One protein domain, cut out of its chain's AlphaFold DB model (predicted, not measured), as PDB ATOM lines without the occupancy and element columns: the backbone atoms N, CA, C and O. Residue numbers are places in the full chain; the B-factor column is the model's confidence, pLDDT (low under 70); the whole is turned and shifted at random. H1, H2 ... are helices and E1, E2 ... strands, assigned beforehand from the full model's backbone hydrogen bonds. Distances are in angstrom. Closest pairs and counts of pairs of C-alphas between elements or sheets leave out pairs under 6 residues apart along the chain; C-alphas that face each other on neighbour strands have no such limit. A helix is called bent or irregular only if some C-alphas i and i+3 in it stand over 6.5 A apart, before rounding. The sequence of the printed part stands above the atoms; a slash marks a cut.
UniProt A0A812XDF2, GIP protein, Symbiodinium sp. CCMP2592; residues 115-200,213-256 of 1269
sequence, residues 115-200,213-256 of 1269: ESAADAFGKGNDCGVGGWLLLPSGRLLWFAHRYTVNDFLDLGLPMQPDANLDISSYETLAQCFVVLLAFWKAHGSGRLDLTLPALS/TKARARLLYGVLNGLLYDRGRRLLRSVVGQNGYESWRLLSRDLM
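AT A GLANCE: This is residues 115 to 200 and 213 to 256 of the 1269 residues of the protein "GIP protein" of Symbiodinium sp. CCMP2592 (UniProt A0A812XDF2). The domain has two lobes: a three-stranded antiparallel sheet, E1 E2 E3, with the long helix H2 packed slantwise over one face and the other face bare, and a separate small group of helices, in which H3 and H4 form a helical hairpin and H5 crosses both. Short H1 is at one end of the sheet, and short E4 follows H2. The printed part has 130 residues with five named helices and four named strands, in the order E1 E2 E3 H1 H2 E4 H3 H4 H5; its class is mixed, helices and strands. It is compact, with a radius of gyration of the C-alphas of 16.3 A and spans of 47 by 39 by 24 A.

HOW THE PARTS SIT: E1, residues 115 to 123, and E2, residues 126 to 134, form an antiparallel hairpin at 173 degrees, with N 119 and O 130 at 2.9 A. E2 and E3, residues 140 to 148, form another at 171 degrees, with N 131 and O 143 at 3.0 A. The three make a meander, each strand the antiparallel neighbour of the one before; E2 is the inner strand. H1, residues 149 to 153, only grazes the sheet with residues 149 to 150. H2, residues 163 to 185, is on the sheet in two layers, a helix over one face, at a height of 6.8 A; its closest C-alphas to E1 are Gly 122 and Asn 164, 4.2 A. It lies over E1, E2 and E3, only just slantwise to the strands, at 32 degrees to E1 on the local plane. H2 is irregular, with C-alphas 165 and 168 8.3 A apart, and has a kink of 41 degrees near residue 170. E4, residues 191 to 194, pairs with no named strand; it and H2 are near each other. H3, residues 213 to 227, and H4, residues 230 to 236, touch at a shallow tilt of 6 degrees, opposite ways, closest at C-alphas 225 and 233, 6.1 A. H5, residues 244 to 255, touches H3 with residues 244 to 247 alone, at a steep tilt of 45 degrees, the same way, closest at C-alphas 221 and 244, 3.8 A. H5 touches H4 with residues 247 to 251 alone, closest at C-alphas 236 and 247, 5.5 A. H2 and H3 are apart. Every O i to N i+4 pair is within hydrogen-bond range in H1, H3, H4 and H5; in H2, 16 of 19 are.

IN THESE COORDINATES: E1 begins at C-alpha 115 (133.607, 180.314, 76.457); E1 and E2 are each 28.1 A long, E3 27.4 A. H2 is 29.2 A long, H3 20.9 A and H5 15.4 A, ending at C-alpha 255 (128.115, 164.912, 90.918).

THE WHOLE: The two C-alphas farthest apart, of Ser 137 and Gly 241, are 47.0 A apart. Residues 201 to 212 are not printed; C-alphas 200 and 213 are 17.4 A apart across the cut. Of the links that are printed whole, none is long. The mean pLDDT of the printed part is 74.6; 45 residues are under 70, among them residues 183 to 193 and 250 to 256.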
ATOM      1  N   GLU A 115     134.680 180.626  77.399       85.12
ATOM      2  CA  GLU A 115     133.607 180.314  76.457       85.12
ATOM      3  C   GLU A 115     134.024 179.110  75.610       85.12
ATOM      4  O   GLU A 115     135.178 179.009  75.177       85.12
ATOM      5  N   SER A 116     133.099 178.178  75.406       86.88
ATOM      6  CA  SER A 116     133.382 176.909  74.748       86.88
ATOM      7  C   SER A 116     132.153 176.329  74.069       86.88
ATOM      8  O   SER A 116     131.060 176.368  74.627       86.88
ATOM      9  N   ALA A 117     132.354 175.714  72.907       86.06
ATOM     10  CA  ALA A 117     131.345 174.891  72.249       86.06
ATOM     11  C   ALA A 117     131.994 173.646  71.636       86.06
ATOM     12  O   ALA A 117     133.163 173.674  71.241       86.06
ATOM     13  N   ALA A 118     131.218 172.572  71.557       88.06
ATOM     14  CA  ALA A 118     131.552 171.320  70.892       88.06
ATOM     15  C   ALA A 118     130.351 170.898  70.044       88.06
ATOM     16  O   ALA A 118     129.219 171.121  70.470       88.06
ATOM     17  N   ASP A 119     130.604 170.300  68.887       87.50
ATOM     18  CA  ASP A 119     129.564 169.867  67.953       87.50
ATOM     19  C   ASP A 119     130.046 168.667  67.120       87.50
ATOM     20  O   ASP A 119     131.256 168.434  66.988       87.50
ATOM     21  N   ALA A 120     129.115 167.901  66.561       88.25
ATOM     22  CA  ALA A 120     129.400 166.746  65.724       88.25
ATOM     23  C   ALA A 120     128.369 166.583  64.601       88.25
ATOM     24  O   ALA A 120     127.242 167.049  64.692       88.25
ATOM     25  N   PHE A 121     128.746 165.870  63.540       88.00
ATOM     26  CA  PHE A 121     127.810 165.448  62.498       88.00
ATOM     27  C   PHE A 121     127.989 163.963  62.176       88.00
ATOM     28  O   PHE A 121     129.094 163.426  62.279       88.00
ATOM     29  N   GLY A 122     126.911 163.323  61.724       85.94
ATOM     30  CA  GLY A 122     126.894 161.968  61.182       85.94
ATOM     31  C   GLY A 122     125.994 161.916  59.948       85.94
ATOM     32  O   GLY A 122     124.939 162.546  59.923       85.94
ATOM     33  N   LYS A 123     126.424 161.227  58.888       84.31
ATOM     34  CA  LYS A 123     125.656 161.067  57.647       84.31
ATOM     35  C   LYS A 123     126.117 159.828  56.877       84.31
ATOM     36  O   LYS A 123     127.087 159.889  56.119       84.31
ATOM     37  N   GLY A 124     125.397 158.716  57.011       87.00
ATOM     38  CA  GLY A 124     125.826 157.442  56.436       87.00
ATOM     39  C   GLY A 124     127.159 157.017  57.052       87.00
ATOM     40  O   GLY A 124     127.333 157.101  58.261       87.00
ATOM     41  N   ASN A 125     128.131 156.623  56.229       89.12
ATOM     42  CA  ASN A 125     129.449 156.222  56.731       89.12
ATOM     43  C   ASN A 125     130.313 157.397  57.246       89.12
ATOM     44  O   ASN A 125     131.308 157.153  57.920       89.12
ATOM     45  N   ASP A 126     129.972 158.650  56.936       88.81
ATOM     46  CA  ASP A 126     130.776 159.821  57.303       88.81
ATOM     47  C   ASP A 126     130.341 160.413  58.646       88.81
ATOM     48  O   ASP A 126     129.154 160.640  58.886       88.81
ATOM     49  N   CYS A 127     131.307 160.784  59.482       90.00
ATOM     50  CA  CYS A 127     131.075 161.605  60.665       90.00
ATOM     51  C   CYS A 127     132.205 162.618  60.894       90.00
ATOM     52  O   CYS A 127     133.244 162.623  60.225       90.00
ATOM     53  N   GLY A 128     132.005 163.523  61.840       89.75
ATOM     54  CA  GLY A 128     133.037 164.464  62.243       89.75
ATOM     55  C   GLY A 128     132.720 165.146  63.557       89.75
ATOM     56  O   GLY A 128     131.570 165.212  63.977       89.75
ATOM     57  N   VAL A 129     133.771 165.646  64.197       91.69
ATOM     58  CA  VAL A 129     133.730 166.312  65.500       91.69
ATOM     59  C   VAL A 129     134.484 167.631  65.422       91.69
ATOM     60  O   VAL A 129     135.539 167.723  64.788       91.69
ATOM     61  N   GLY A 130     133.971 168.655  66.092       90.19
ATOM     62  CA  GLY A 130     134.598 169.968  66.165       90.19
ATOM     63  C   GLY A 130     134.347 170.650  67.500       90.19
ATOM     64  O   GLY A 130     133.457 170.281  68.262       90.19
ATOM     65  N   GLY A 131     135.153 171.661  67.799       90.12
ATOM     66  CA  GLY A 131     134.957 172.455  69.001       90.12
ATOM     67  C   GLY A 131     135.998 173.545  69.186       90.12
ATOM     68  O   GLY A 131     137.068 173.528  68.572       90.12
ATOM     69  N   TRP A 132     135.675 174.511  70.041       89.62
ATOM     70  CA  TRP A 132     136.512 175.677  70.301       89.62
ATOM     71  C   TRP A 132     136.465 176.142  71.760       89.62
ATOM     72  O   TRP A 132     135.569 175.794  72.529       89.62
ATOM     73  N   LEU A 133     137.484 176.921  72.127       86.25
ATOM     74  CA  LEU A 133     137.713 177.540  73.429       86.25
ATOM     75  C   LEU A 133     138.182 178.983  73.216       86.25
ATOM     76  O   LEU A 133     139.218 179.194  72.578       86.25
ATOM     77  N   LEU A 134     137.490 179.962  73.790       83.88
ATOM     78  CA  LEU A 134     137.947 181.350  73.842       83.88
ATOM     79  C   LEU A 134     138.457 181.668  75.251       83.88
ATOM     80  O   LEU A 134     137.700 181.719  76.220       83.88
ATOM     81  N   LEU A 135     139.771 181.864  75.370       80.44
ATOM     82  CA  LEU A 135     140.407 182.222  76.636       80.44
ATOM     83  C   LEU A 135     140.212 183.720  76.951       80.44
ATOM     84  O   LEU A 135     140.239 184.529  76.020       80.44
ATOM     85  N   PRO A 136     140.186 184.130  78.239       68.94
ATOM     86  CA  PRO A 136     140.090 185.540  78.656       68.94
ATOM     87  C   PRO A 136     141.149 186.480  78.062       68.94
ATOM     88  O   PRO A 136     140.983 187.693  78.075       68.94
ATOM     89  N   SER A 137     142.258 185.939  77.551       70.50
ATOM     90  CA  SER A 137     143.290 186.694  76.838       70.50
ATOM     91  C   SER A 137     142.932 187.001  75.372       70.50
ATOM     92  O   SER A 137     143.831 187.321  74.598       70.50
ATOM     93  N   GLY A 138     141.684 186.775  74.945       77.75
ATOM     94  CA  GLY A 138     141.247 186.862  73.546       77.75
ATOM     95  C   GLY A 138     141.805 185.760  72.636       77.75
ATOM     96  O   GLY A 138     141.714 185.858  71.415       77.75
ATOM     97  N   ARG A 139     142.420 184.709  73.200       81.19
ATOM     98  CA  ARG A 139     143.040 183.631  72.415       81.19
ATOM     99  C   ARG A 139     142.025 182.529  72.136       81.19
ATOM    100  O   ARG A 139     141.655 181.798  73.053       81.19
ATOM    101  N   LEU A 140     141.666 182.373  70.865       86.31
ATOM    102  CA  LEU A 140     140.881 181.246  70.369       86.31
ATOM    103  C   LEU A 140     141.770 180.002  70.185       86.31
ATOM    104  O   LEU A 140     142.870 180.076  69.632       86.31
ATOM    105  N   LEU A 141     141.281 178.853  70.637       85.31
ATOM    106  CA  LEU A 141     141.812 177.520  70.352       85.31
ATOM    107  C   LEU A 141     140.670 176.692  69.761       85.31
ATOM    108  O   LEU A 141     139.553 176.778  70.258       85.31
ATOM    109  N   TRP A 142     140.923 175.886  68.734       89.75
ATOM    110  CA  TRP A 142     139.886 175.070  68.099       89.75
ATOM    111  C   TRP A 142     140.454 173.768  67.529       89.75
ATOM    112  O   TRP A 142     141.669 173.638  67.355       89.75
ATOM    113  N   PHE A 143     139.569 172.814  67.247       89.81
ATOM    114  CA  PHE A 143     139.845 171.626  66.444       89.81
ATOM    115  C   PHE A 143     138.638 171.295  65.557       89.81
ATOM    116  O   PHE A 143     137.501 171.643  65.876       89.81
ATOM    117  N   ALA A 144     138.897 170.584  64.464       92.38
ATOM    118  CA  ALA A 144     137.893 169.863  63.693       92.38
ATOM    119  C   ALA A 144     138.548 168.609  63.100       92.38
ATOM    120  O   ALA A 144     139.703 168.664  62.667       92.38
ATOM    121  N   HIS A 145     137.835 167.487  63.089       91.06
ATOM    122  CA  HIS A 145     138.299 166.242  62.484       91.06
ATOM    123  C   HIS A 145     137.129 165.466  61.875       91.06
ATOM    124  O   HIS A 145     136.005 165.554  62.366       91.06
ATOM    125  N   ARG A 146     137.395 164.712  60.807       91.75
ATOM    126  CA  ARG A 146     136.427 163.810  60.172       91.75
ATOM    127  C   ARG A 146     136.875 162.374  60.370       91.75
ATOM    128  O   ARG A 146     138.070 162.105  60.325       91.75
ATOM    129  N   TYR A 147     135.904 161.500  60.555       90.56
ATOM    130  CA  TYR A 147     136.075 160.065  60.704       90.56
ATOM    131  C   TYR A 147     135.039 159.354  59.828       90.56
ATOM    132  O   TYR A 147     134.055 159.947  59.381       90.56
ATOM    133  N   THR A 148     135.242 158.067  59.610       90.69
ATOM    134  CA  THR A 148     134.257 157.144  59.056       90.69
ATOM    135  C   THR A 148     133.788 156.178  60.141       90.69
ATOM    136  O   THR A 148     134.484 155.986  61.137       90.69
ATOM    137  N   VAL A 149     132.629 155.536  59.971       86.69
ATOM    138  CA  VAL A 149     132.165 154.499  60.918       86.69
ATOM    139  C   VAL A 149     133.194 153.364  61.025       86.69
ATOM    140  O   VAL A 149     133.450 152.860  62.121       86.69
ATOM    141  N   ASN A 150     133.842 153.013  59.908       85.88
ATOM    142  CA  ASN A 150     134.893 151.994  59.856       85.88
ATOM    143  C   ASN A 150     136.068 152.290  60.800       85.88
ATOM    144  O   ASN A 150     136.522 151.372  61.476       85.88
ATOM    145  N   ASP A 151     136.491 153.554  60.941       85.88
ATOM    146  CA  ASP A 151     137.597 153.930  61.842       85.88
ATOM    147  C   ASP A 151     137.312 153.567  63.314       85.88
ATOM    148  O   ASP A 151     138.234 153.367  64.104       85.88
ATOM    149  N   PHE A 152     136.033 153.459  63.698       83.88
ATOM    150  CA  PHE A 152     135.611 153.012  65.028       83.88
ATOM    151  C   PHE A 152     135.367 151.496  65.093       83.88
ATOM    152  O   PHE A 152     135.656 150.881  66.122       83.88
ATOM    153  N   LEU A 153     134.881 150.882  64.008       81.88
ATOM    154  CA  LEU A 153     134.728 149.424  63.905       81.88
ATOM    155  C   LEU A 153     136.085 148.706  63.982       81.88
ATOM    156  O   LEU A 153     136.198 147.708  64.693       81.88
ATOM    157  N   ASP A 154     137.126 149.257  63.352       83.25
ATOM    158  CA  ASP A 154     138.507 148.750  63.411       83.25
ATOM    159  C   ASP A 154     139.108 148.839  64.829       83.25
ATOM    160  O   ASP A 154     139.963 148.039  65.211       83.25
ATOM    161  N   LEU A 155     138.611 149.769  65.657       79.25
ATOM    162  CA  LEU A 155     138.924 149.872  67.090       79.25
ATOM    163  C   LEU A 155     138.074 148.926  67.966       79.25
ATOM    164  O   LEU A 155     138.157 148.980  69.195       79.25
ATOM    165  N   GLY A 156     137.247 148.068  67.360       77.44
ATOM    166  CA  GLY A 156     136.362 147.130  68.052       77.44
ATOM    167  C   GLY A 156     135.129 147.775  68.696       77.44
ATOM    168  O   GLY A 156     134.499 147.158  69.560       77.44
ATOM    169  N   LEU A 157     134.776 149.010  68.321       77.44
ATOM    170  CA  LEU A 157     133.608 149.708  68.859       77.44
ATOM    171  C   LEU A 157     132.352 149.346  68.046       77.44
ATOM    172  O   LEU A 157     132.357 149.506  66.827       77.44
ATOM    173  N   PRO A 158     131.255 148.887  68.681       80.12
ATOM    174  CA  PRO A 158     130.048 148.456  67.975       80.12
ATOM    175  C   PRO A 158     129.197 149.660  67.534       80.12
ATOM    176  O   PRO A 158     128.191 149.987  68.169       80.12
ATOM    177  N   MET A 159     129.633 150.324  66.463       80.38
ATOM    178  CA  MET A 159     128.950 151.455  65.826       80.38
ATOM    179  C   MET A 159     127.976 150.989  64.737       80.38
ATOM    180  O   MET A 159     128.163 149.936  64.122       80.38
ATOM    181  N   GLN A 160     126.932 151.777  64.484       81.94
ATOM    182  CA  GLN A 160     125.969 151.527  63.413       81.94
ATOM    183  C   GLN A 160     126.475 152.049  62.057       81.94
ATOM    184  O   GLN A 160     127.124 153.093  62.012       81.94
ATOM    185  N   PRO A 161     126.141 151.378  60.934       77.50
ATOM    186  CA  PRO A 161     126.625 151.744  59.596       77.50
ATOM    187  C   PRO A 161     126.104 153.094  59.071       77.50
ATOM    188  O   PRO A 161     126.647 153.613  58.097       77.50
ATOM    189  N   ASP A 162     125.073 153.667  59.700       82.88
ATOM    190  CA  ASP A 162     124.726 155.082  59.552       82.88
ATOM    191  C   ASP A 162     125.100 155.829  60.837       82.88
ATOM    192  O   ASP A 162     124.446 155.689  61.872       82.88
ATOM    193  N   ALA A 163     126.144 156.651  60.750       82.50
ATOM    194  CA  ALA A 163     126.638 157.492  61.827       82.50
ATOM    195  C   ALA A 163     125.576 158.452  62.385       82.50
ATOM    196  O   ALA A 163     125.683 158.868  63.537       82.50
ATOM    197  N   ASN A 164     124.541 158.796  61.612       81.31
ATOM    198  CA  ASN A 164     123.461 159.648  62.100       81.31
ATOM    199  C   ASN A 164     122.633 158.970  63.213       81.31
ATOM    200  O   ASN A 164     122.090 159.649  64.078       81.31
ATOM    201  N   LEU A 165     122.587 157.631  63.249       78.81
ATOM    202  CA  LEU A 165     121.917 156.867  64.314       78.81
ATOM    203  C   LEU A 165     122.700 156.856  65.636       78.81
ATOM    204  O   LEU A 165     122.147 156.493  66.672       78.81
ATOM    205  N   ASP A 166     123.973 157.250  65.598       80.19
ATOM    206  CA  ASP A 166     124.889 157.261  66.738       80.19
ATOM    207  C   ASP A 166     125.378 158.688  67.075       80.19
ATOM    208  O   ASP A 166     126.365 158.851  67.797       80.19
ATOM    209  N   ILE A 167     124.679 159.723  66.582       79.38
ATOM    210  CA  ILE A 167     125.068 161.142  66.662       79.38
ATOM    211  C   ILE A 167     125.473 161.591  68.075       79.38
ATOM    212  O   ILE A 167     126.558 162.149  68.253       79.38
ATOM    213  N   SER A 168     124.707 161.215  69.102       74.50
ATOM    214  CA  SER A 168     124.978 161.537  70.512       74.50
ATOM    215  C   SER A 168     126.322 160.983  71.020       74.50
ATOM    216  O   SER A 168     126.937 161.544  71.933       74.50
ATOM    217  N   SER A 169     126.825 159.893  70.423       80.81
ATOM    218  CA  SER A 169     128.157 159.349  70.731       80.81
ATOM    219  C   SER A 169     129.267 160.232  70.151       80.81
ATOM    220  O   SER A 169     130.271 160.476  70.824       80.81
ATOM    221  N   TYR A 170     129.072 160.766  68.942       85.12
ATOM    222  CA  TYR A 170     130.012 161.689  68.303       85.12
ATOM    223  C   TYR A 170     129.978 163.087  68.947       85.12
ATOM    224  O   TYR A 170     131.037 163.672  69.176       85.12
ATOM    225  N   GLU A 171     128.807 163.588  69.353       80.94
ATOM    226  CA  GLU A 171     128.671 164.810  70.169       80.94
ATOM    227  C   GLU A 171     129.443 164.683  71.493       80.94
ATOM    228  O   GLU A 171     130.209 165.571  71.881       80.94
ATOM    229  N   THR A 172     129.306 163.536  72.170       78.88
ATOM    230  CA  THR A 172     130.043 163.239  73.407       78.88
ATOM    231  C   THR A 172     131.556 163.193  73.154       78.88
ATOM    232  O   THR A 172     132.333 163.726  73.953       78.88
ATOM    233  N   LEU A 173     131.997 162.622  72.025       83.81
ATOM    234  CA  LEU A 173     133.406 162.607  71.616       83.81
ATOM    235  C   LEU A 173     133.945 164.030  71.378       83.81
ATOM    236  O   LEU A 173     135.027 164.362  71.870       83.81
ATOM    237  N   ALA A 174     133.174 164.894  70.709       85.00
ATOM    238  CA  ALA A 174     133.518 166.300  70.503       85.00
ATOM    239  C   ALA A 174     133.675 167.054  71.839       85.00
ATOM    240  O   ALA A 174     134.669 167.755  72.052       85.00
ATOM    241  N   GLN A 175     132.748 166.857  72.783       81.12
ATOM    242  CA  GLN A 175     132.834 167.438  74.130       81.12
ATOM    243  C   GLN A 175     134.093 166.967  74.876       81.12
ATOM    244  O   GLN A 175     134.825 167.785  75.442       81.12
ATOM    245  N   CYS A 176     134.408 165.667  74.818       79.50
ATOM    246  CA  CYS A 176     135.639 165.115  75.391       79.50
ATOM    247  C   CYS A 176     136.895 165.755  74.780       79.50
ATOM    248  O   CYS A 176     137.838 166.086  75.503       79.50
ATOM    249  N   PHE A 177     136.905 165.983  73.464       81.19
ATOM    250  CA  PHE A 177     138.014 166.637  72.772       81.19
ATOM    251  C   PHE A 177     138.168 168.118  73.147       81.19
ATOM    252  O   PHE A 177     139.304 168.571  73.279       81.19
ATOM    253  N   VAL A 178     137.090 168.866  73.421       80.56
ATOM    254  CA  VAL A 178     137.206 170.245  73.950       80.56
ATOM    255  C   VAL A 178     137.832 170.256  75.349       80.56
ATOM    256  O   VAL A 178     138.734 171.056  75.612       80.56
ATOM    257  N   VAL A 179     137.435 169.335  76.235       75.88
ATOM    258  CA  VAL A 179     138.042 169.200  77.574       75.88
ATOM    259  C   VAL A 179     139.524 168.814  77.476       75.88
ATOM    260  O   VAL A 179     140.364 169.391  78.174       75.88
ATOM    261  N   LEU A 180     139.877 167.894  76.573       76.31
ATOM    262  CA  LEU A 180     141.270 167.529  76.303       76.31
ATOM    263  C   LEU A 180     142.064 168.695  75.698       76.31
ATOM    264  O   LEU A 180     143.194 168.929  76.122       76.31
ATOM    265  N   LEU A 181     141.490 169.475  74.778       77.44
ATOM    266  CA  LEU A 181     142.127 170.671  74.223       77.44
ATOM    267  C   LEU A 181     142.418 171.699  75.326       77.44
ATOM    268  O   LEU A 181     143.526 172.239  75.374       77.44
ATOM    269  N   ALA A 182     141.470 171.921  76.242       73.00
ATOM    270  CA  ALA A 182     141.658 172.801  77.392       73.00
ATOM    271  C   ALA A 182     142.794 172.293  78.292       73.00
ATOM    272  O   ALA A 182     143.706 173.053  78.621       73.00
ATOM    273  N   PHE A 183     142.803 170.996  78.618       68.19
ATOM    274  CA  PHE A 183     143.870 170.378  79.404       68.19
ATOM    275  C   PHE A 183     145.243 170.516  78.726       68.19
ATOM    276  O   PHE A 183     146.185 170.999  79.347       68.19
ATOM    277  N   TRP A 184     145.366 170.150  77.446       66.19
ATOM    278  CA  TRP A 184     146.642 170.119  76.721       66.19
ATOM    279  C   TRP A 184     147.186 171.513  76.379       66.19
ATOM    280  O   TRP A 184     148.393 171.742  76.480       66.19
ATOM    281  N   LYS A 185     146.334 172.453  75.949       65.50
ATOM    282  CA  LYS A 185     146.768 173.767  75.433       65.50
ATOM    283  C   LYS A 185     146.697 174.899  76.459       65.50
ATOM    284  O   LYS A 185     147.426 175.875  76.288       65.50
ATOM    285  N   ALA A 186     145.903 174.772  77.526       60.00
ATOM    286  CA  ALA A 186     145.868 175.732  78.638       60.00
ATOM    287  C   ALA A 186     146.600 175.226  79.903       60.00
ATOM    288  O   ALA A 186     146.416 175.762  81.001       60.00
ATOM    289  N   HIS A 187     147.469 174.215  79.758       50.25
ATOM    290  CA  HIS A 187     148.248 173.613  80.844       50.25
ATOM    291  C   HIS A 187     149.253 174.610  81.468       50.25
ATOM    292  O   HIS A 187     150.431 174.678  81.102       50.25
ATOM    293  N   GLY A 188     148.776 175.385  82.445       51.12
ATOM    294  CA  GLY A 188     149.518 176.449  83.131       51.12
ATOM    295  C   GLY A 188     148.753 177.769  83.292       51.12
ATOM    296  O   GLY A 188     149.221 178.635  84.023       51.12
ATOM    297  N   SER A 189     147.585 177.924  82.658       49.84
ATOM    298  CA  SER A 189     146.842 179.194  82.609       49.84
ATOM    299  C   SER A 189     146.008 179.518  83.854       49.84
ATOM    300  O   SER A 189     145.663 180.679  84.054       49.84
ATOM    301  N   GLY A 190     145.685 178.537  84.705       56.97
ATOM    302  CA  GLY A 190     144.945 178.767  85.951       56.97
ATOM    303  C   GLY A 190     143.913 177.685  86.264       56.97
ATOM    304  O   GLY A 190     144.044 176.548  85.815       56.97
ATOM    305  N   ARG A 191     142.888 178.047  87.045       61.66
ATOM    306  CA  ARG A 191     141.632 177.288  87.130       61.66
ATOM    307  C   ARG A 191     140.702 177.836  86.054       61.66
ATOM    308  O   ARG A 191     140.469 179.039  86.030       61.66
ATOM    309  N   LEU A 192     140.194 176.973  85.183       67.94
ATOM    310  CA  LEU A 192     139.248 177.353  84.138       67.94
ATOM    311  C   LEU A 192     137.851 176.878  84.533       67.94
ATOM    312  O   LEU A 192     137.713 175.753  85.013       67.94
ATOM    313  N   ASP A 193     136.856 177.733  84.338       69.69
ATOM    314  CA  ASP A 193     135.443 177.366  84.380       69.69
ATOM    315  C   ASP A 193     134.977 177.136  82.941       69.69
ATOM    316  O   ASP A 193     135.040 178.049  82.115       69.69
ATOM    317  N   LEU A 194     134.613 175.894  82.628       71.81
ATOM    318  CA  LEU A 194     134.311 175.414  81.280       71.81
ATOM    319  C   LEU A 194     132.856 174.959  81.247       71.81
ATOM    320  O   LEU A 194     132.501 173.975  81.894       71.81
ATOM    321  N   THR A 195     132.027 175.660  80.475       70.88
ATOM    322  CA  THR A 195     130.621 175.296  80.274       70.88
ATOM    323  C   THR A 195     130.441 174.784  78.853       70.88
ATOM    324  O   THR A 195     130.500 175.555  77.898       70.88
ATOM    325  N   LEU A 196     130.219 173.478  78.712       68.00
ATOM    326  CA  LEU A 196     129.808 172.862  77.452       68.00
ATOM    327  C   LEU A 196     128.278 172.728  77.446       68.00
ATOM    328  O   LEU A 196     127.747 171.967  78.259       68.00
ATOM    329  N   PRO A 197     127.549 173.464  76.587       58.78
ATOM    330  CA  PRO A 197     126.108 173.306  76.483       58.78
ATOM    331  C   PRO A 197     125.791 171.969  75.796       58.78
ATOM    332  O   PRO A 197     126.259 171.701  74.692       58.78
ATOM    333  N   ALA A 198     124.990 171.127  76.449       55.53
ATOM    334  CA  ALA A 198     124.508 169.875  75.871       55.53
ATOM    335  C   ALA A 198     123.375 170.165  74.869       55.53
ATOM    336  O   ALA A 198     122.196 170.133  75.221       55.53
ATOM    337  N   LEU A 199     123.750 170.499  73.635       52.53
ATOM    338  CA  LEU A 199     122.847 170.815  72.525       52.53
ATOM    339  C   LEU A 199     122.551 169.565  71.679       52.53
ATOM    340  O   LEU A 199     122.845 169.552  70.493       52.53
ATOM    341  N   SER A 200     121.990 168.519  72.292       49.78
ATOM    342  CA  SER A 200     121.583 167.304  71.568       49.78
ATOM    343  C   SER A 200     120.109 167.400  71.165       49.78
ATOM    344  O   SER A 200     119.202 167.195  71.981       49.78
ATOM    345  N   THR A 213     123.011 148.946  71.433       59.84
ATOM    346  CA  THR A 213     122.982 150.026  72.437       59.84
ATOM    347  C   THR A 213     123.104 149.476  73.865       59.84
ATOM    348  O   THR A 213     123.801 150.063  74.693       59.84
ATOM    349  N   LYS A 214     122.558 148.283  74.155       62.53
ATOM    350  CA  LYS A 214     122.820 147.568  75.422       62.53
ATOM    351  C   LYS A 214     124.295 147.150  75.567       62.53
ATOM    352  O   LYS A 214     124.830 147.210  76.674       62.53
ATOM    353  N   ALA A 215     124.969 146.751  74.485       65.06
ATOM    354  CA  ALA A 215     126.400 146.431  74.503       65.06
ATOM    355  C   ALA A 215     127.267 147.676  74.770       65.06
ATOM    356  O   ALA A 215     128.125 147.647  75.655       65.06
ATOM    357  N   ARG A 216     126.976 148.799  74.099       65.12
ATOM    358  CA  ARG A 216     127.623 150.103  74.348       65.12
ATOM    359  C   ARG A 216     127.413 150.588  75.781       65.12
ATOM    360  O   ARG A 216     128.371 151.000  76.434       65.12
ATOM    361  N   ALA A 217     126.204 150.425  76.322       69.12
ATOM    362  CA  ALA A 217     125.917 150.714  77.723       69.12
ATOM    363  C   ALA A 217     126.819 149.905  78.676       69.12
ATOM    364  O   ALA A 217     127.351 150.467  79.631       69.12
ATOM    365  N   ARG A 218     127.046 148.610  78.416       72.69
ATOM    366  CA  ARG A 218     127.938 147.767  79.239       72.69
ATOM    367  C   ARG A 218     129.409 148.169  79.121       72.69
ATOM    368  O   ARG A 218     130.106 148.179  80.133       72.69
ATOM    369  N   LEU A 219     129.873 148.550  77.930       71.81
ATOM    370  CA  LEU A 219     131.229 149.078  77.730       71.81
ATOM    371  C   LEU A 219     131.440 150.378  78.520       71.81
ATOM    372  O   LEU A 219     132.385 150.472  79.304       71.81
ATOM    373  N   LEU A 220     130.515 151.338  78.406       68.75
ATOM    374  CA  LEU A 220     130.550 152.585  79.174       68.75
ATOM    375  C   LEU A 220     130.502 152.321  80.690       68.75
ATOM    376  O   LEU A 220     131.251 152.936  81.447       68.75
ATOM    377  N   TYR A 221     129.691 151.361  81.147       74.38
ATOM    378  CA  TYR A 221     129.673 150.927  82.548       74.38
ATOM    379  C   TYR A 221     131.027 150.361  82.997       74.38
ATOM    380  O   TYR A 221     131.501 150.700  84.081       74.38
ATOM    381  N   GLY A 222     131.670 149.531  82.170       70.19
ATOM    382  CA  GLY A 222     133.004 148.985  82.426       70.19
ATOM    383  C   GLY A 222     134.067 150.077  82.559       70.19
ATOM    384  O   GLY A 222     134.808 150.093  83.543       70.19
ATOM    385  N   VAL A 223     134.079 151.037  81.629       68.75
ATOM    386  CA  VAL A 223     134.980 152.202  81.650       68.75
ATOM    387  C   VAL A 223     134.748 153.053  82.902       68.75
ATOM    388  O   VAL A 223     135.691 153.321  83.648       68.75
ATOM    389  N   LEU A 224     133.499 153.407  83.216       65.44
ATOM    390  CA  LEU A 224     133.166 154.170  84.425       65.44
ATOM    391  C   LEU A 224     133.512 153.397  85.717       65.44
ATOM    392  O   LEU A 224     133.989 153.995  86.678       65.44
ATOM    393  N   ASN A 225     133.353 152.070  85.747       73.19
ATOM    394  CA  ASN A 225     133.782 151.219  86.867       73.19
ATOM    395  C   ASN A 225     135.313 151.141  87.027       73.19
ATOM    396  O   ASN A 225     135.785 150.790  88.111       73.19
ATOM    397  N   GLY A 226     136.078 151.414  85.967       62.12
ATOM    398  CA  GLY A 226     137.538 151.529  86.002       62.12
ATOM    399  C   GLY A 226     138.023 152.917  86.428       62.12
ATOM    400  O   GLY A 226     138.987 153.018  87.179       62.12
ATOM    401  N   LEU A 227     137.334 153.978  85.992       58.91
ATOM    402  CA  LEU A 227     137.720 155.375  86.234       58.91
ATOM    403  C   LEU A 227     137.249 155.947  87.583       58.91
ATOM    404  O   LEU A 227     137.804 156.943  88.050       58.91
ATOM    405  N   LEU A 228     136.209 155.376  88.201       61.88
ATOM    406  CA  LEU A 228     135.575 155.941  89.397       61.88
ATOM    407  C   LEU A 228     135.952 155.206  90.684       61.88
ATOM    408  O   LEU A 228     135.876 153.981  90.785       61.88
ATOM    409  N   TYR A 229     136.233 155.995  91.720       58.28
ATOM    410  CA  TYR A 229     136.615 155.526  93.051       58.28
ATOM    411  C   TYR A 229     135.484 155.744  94.083       58.28
ATOM    412  O   TYR A 229     134.518 156.480  93.852       58.28
ATOM    413  N   ASP A 230     135.578 155.050  95.219       67.81
ATOM    414  CA  ASP A 230     134.736 155.171  96.421       67.81
ATOM    415  C   ASP A 230     133.219 155.358  96.216       67.81
ATOM    416  O   ASP A 230     132.461 154.392  96.083       67.81
ATOM    417  N   ARG A 231     132.733 156.605  96.306       55.91
ATOM    418  CA  ARG A 231     131.301 156.944  96.257       55.91
ATOM    419  C   ARG A 231     130.733 156.764  94.851       55.91
ATOM    420  O   ARG A 231     129.672 156.159  94.722       55.91
ATOM    421  N   GLY A 232     131.451 157.219  93.822       62.50
ATOM    422  CA  GLY A 232     131.027 157.065  92.426       62.50
ATOM    423  C   GLY A 232     130.908 155.592  92.042       62.50
ATOM    424  O   GLY A 232     129.911 155.177  91.457       62.50
ATOM    425  N   ARG A 233     131.857 154.762  92.494       73.62
ATOM    426  CA  ARG A 233     131.836 153.312  92.255       73.62
ATOM    427  C   ARG A 233     130.701 152.588  92.990       73.62
ATOM    428  O   ARG A 233     130.144 151.630  92.459       73.62
ATOM    429  N   ARG A 234     130.322 153.044  94.192       73.12
ATOM    430  CA  ARG A 234     129.146 152.528  94.924       73.12
ATOM    431  C   ARG A 234     127.825 152.886  94.241       73.12
ATOM    432  O   ARG A 234     126.955 152.026  94.164       73.12
ATOM    433  N   LEU A 235     127.698 154.108  93.720       73.00
ATOM    434  CA  LEU A 235     126.557 154.515  92.893       73.00
ATOM    435  C   LEU A 235     126.459 153.670  91.626       73.00
ATOM    436  O   LEU A 235     125.397 153.124  91.348       73.00
ATOM    437  N   LEU A 236     127.573 153.480  90.921       76.62
ATOM    438  CA  LEU A 236     127.612 152.667  89.710       76.62
ATOM    439  C   LEU A 236     127.158 151.219  89.974       76.62
ATOM    440  O   LEU A 236     126.274 150.718  89.291       76.62
ATOM    441  N   ARG A 237     127.645 150.587  91.053       75.50
ATOM    442  CA  ARG A 237     127.204 149.241  91.482       75.50
ATOM    443  C   ARG A 237     125.722 149.132  91.868       75.50
ATOM    444  O   ARG A 237     125.237 148.013  92.004       75.50
ATOM    445  N   SER A 238     125.013 150.244  92.074       73.00
ATOM    446  CA  SER A 238     123.562 150.230  92.321       73.00
ATOM    447  C   SER A 238     122.723 150.180  91.037       73.00
ATOM    448  O   SER A 238     121.514 149.965  91.109       73.00
ATOM    449  N   VAL A 239     123.348 150.341  89.863       73.94
ATOM    450  CA  VAL A 239     122.659 150.349  88.569       73.94
ATOM    451  C   VAL A 239     122.489 148.929  88.040       73.94
ATOM    452  O   VAL A 239     123.447 148.239  87.686       73.94
ATOM    453  N   VAL A 240     121.234 148.490  87.972       67.44
ATOM    454  CA  VAL A 240     120.862 147.154  87.496       67.44
ATOM    455  C   VAL A 240     121.218 146.995  86.011       67.44
ATOM    456  O   VAL A 240     121.066 147.917  85.212       67.44
ATOM    457  N   GLY A 241     121.702 145.808  85.633       67.88
ATOM    458  CA  GLY A 241     121.970 145.451  84.234       67.88
ATOM    459  C   GLY A 241     123.260 146.019  83.630       67.88
ATOM    460  O   GLY A 241     123.458 145.864  82.427       67.88
ATOM    461  N   GLN A 242     124.135 146.640  84.435       73.62
ATOM    462  CA  GLN A 242     125.375 147.286  83.972       73.62
ATOM    463  C   GLN A 242     125.119 148.350  82.886       73.62
ATOM    464  O   GLN A 242     125.858 148.464  81.911       73.62
ATOM    465  N   ASN A 243     124.036 149.123  83.025       76.50
ATOM    466  CA  ASN A 243     123.706 150.182  82.078       76.50
ATOM    467  C   ASN A 243     124.582 151.422  82.337       76.50
ATOM    468  O   ASN A 243     124.380 152.158  83.307       76.50
ATOM    469  N   GLY A 244     125.564 151.653  81.467       68.19
ATOM    470  CA  GLY A 244     126.496 152.776  81.543       68.19
ATOM    471  C   GLY A 244     125.858 154.134  81.290       68.19
ATOM    472  O   GLY A 244     126.284 155.096  81.916       68.19
ATOM    473  N   TYR A 245     124.808 154.222  80.467       66.44
ATOM    474  CA  TYR A 245     124.084 155.477  80.233       66.44
ATOM    475  C   TYR A 245     123.266 155.881  81.466       66.44
ATOM    476  O   TYR A 245     123.363 157.015  81.928       66.44
ATOM    477  N   GLU A 246     122.553 154.936  82.089       66.38
ATOM    478  CA  GLU A 246     121.866 155.195  83.365       66.38
ATOM    479  C   GLU A 246     122.870 155.488  84.489       66.38
ATOM    480  O   GLU A 246     122.652 156.379  85.309       66.38
ATOM    481  N   SER A 247     124.023 154.813  84.490       71.88
ATOM    482  CA  SER A 247     125.115 155.122  85.418       71.88
ATOM    483  C   SER A 247     125.664 156.530  85.209       71.88
ATOM    484  O   SER A 247     125.824 157.264  86.179       71.88
ATOM    485  N   TRP A 248     125.896 156.941  83.962       66.12
ATOM    486  CA  TRP A 248     126.346 158.282  83.598       66.12
ATOM    487  C   TRP A 248     125.322 159.352  83.983       66.12
ATOM    488  O   TRP A 248     125.699 160.378  84.546       66.12
ATOM    489  N   ARG A 249     124.025 159.089  83.787       71.00
ATOM    490  CA  ARG A 249     122.927 159.973  84.203       71.00
ATOM    491  C   ARG A 249     122.851 160.109  85.725       71.00
ATOM    492  O   ARG A 249     122.729 161.219  86.242       71.00
ATOM    493  N   LEU A 250     122.957 159.003  86.463       61.12
ATOM    494  CA  LEU A 250     122.938 158.995  87.930       61.12
ATOM    495  C   LEU A 250     124.187 159.646  88.535       61.12
ATOM    496  O   LEU A 250     124.068 160.367  89.525       61.12
ATOM    497  N   LEU A 251     125.357 159.443  87.925       63.44
ATOM    498  CA  LEU A 251     126.600 160.125  88.283       63.44
ATOM    499  C   LEU A 251     126.518 161.615  87.976       63.44
ATOM    500  O   LEU A 251     126.787 162.411  88.863       63.44
ATOM    501  N   SER A 252     126.067 162.004  86.784       56.94
ATOM    502  CA  SER A 252     125.843 163.410  86.425       56.94
ATOM    503  C   SER A 252     124.877 164.084  87.398       56.94
ATOM    504  O   SER A 252     125.100 165.224  87.784       56.94
ATOM    505  N   ARG A 253     123.858 163.364  87.886       55.62
ATOM    506  CA  ARG A 253     122.903 163.853  88.893       55.62
ATOM    507  C   ARG A 253     123.474 163.948  90.319       55.62
ATOM    508  O   ARG A 253     123.086 164.859  91.042       55.62
ATOM    509  N   ASP A 254     124.338 163.023  90.754       58.25
ATOM    510  CA  ASP A 254     124.945 163.037  92.108       58.25
ATOM    511  C   ASP A 254     126.218 163.903  92.199       58.25
ATOM    512  O   ASP A 254     126.548 164.408  93.273       58.25
ATOM    513  N   LEU A 255     126.922 164.074  91.074       52.53
ATOM    514  CA  LEU A 255     128.115 164.912  90.918       52.53
ATOM    515  C   LEU A 255     127.780 166.337  90.454       52.53
ATOM    516  O   LEU A 255     128.563 167.248  90.725       52.53
ATOM    517  N   MET A 256     126.605 166.569  89.848       45.53
ATOM    518  CA  MET A 256     125.997 167.902  89.862       45.53
ATOM    519  C   MET A 256     125.937 168.397  91.314       45.53
ATOM    520  O   MET A 256     125.605 167.619  92.215       45.53
TER     521      MET A 256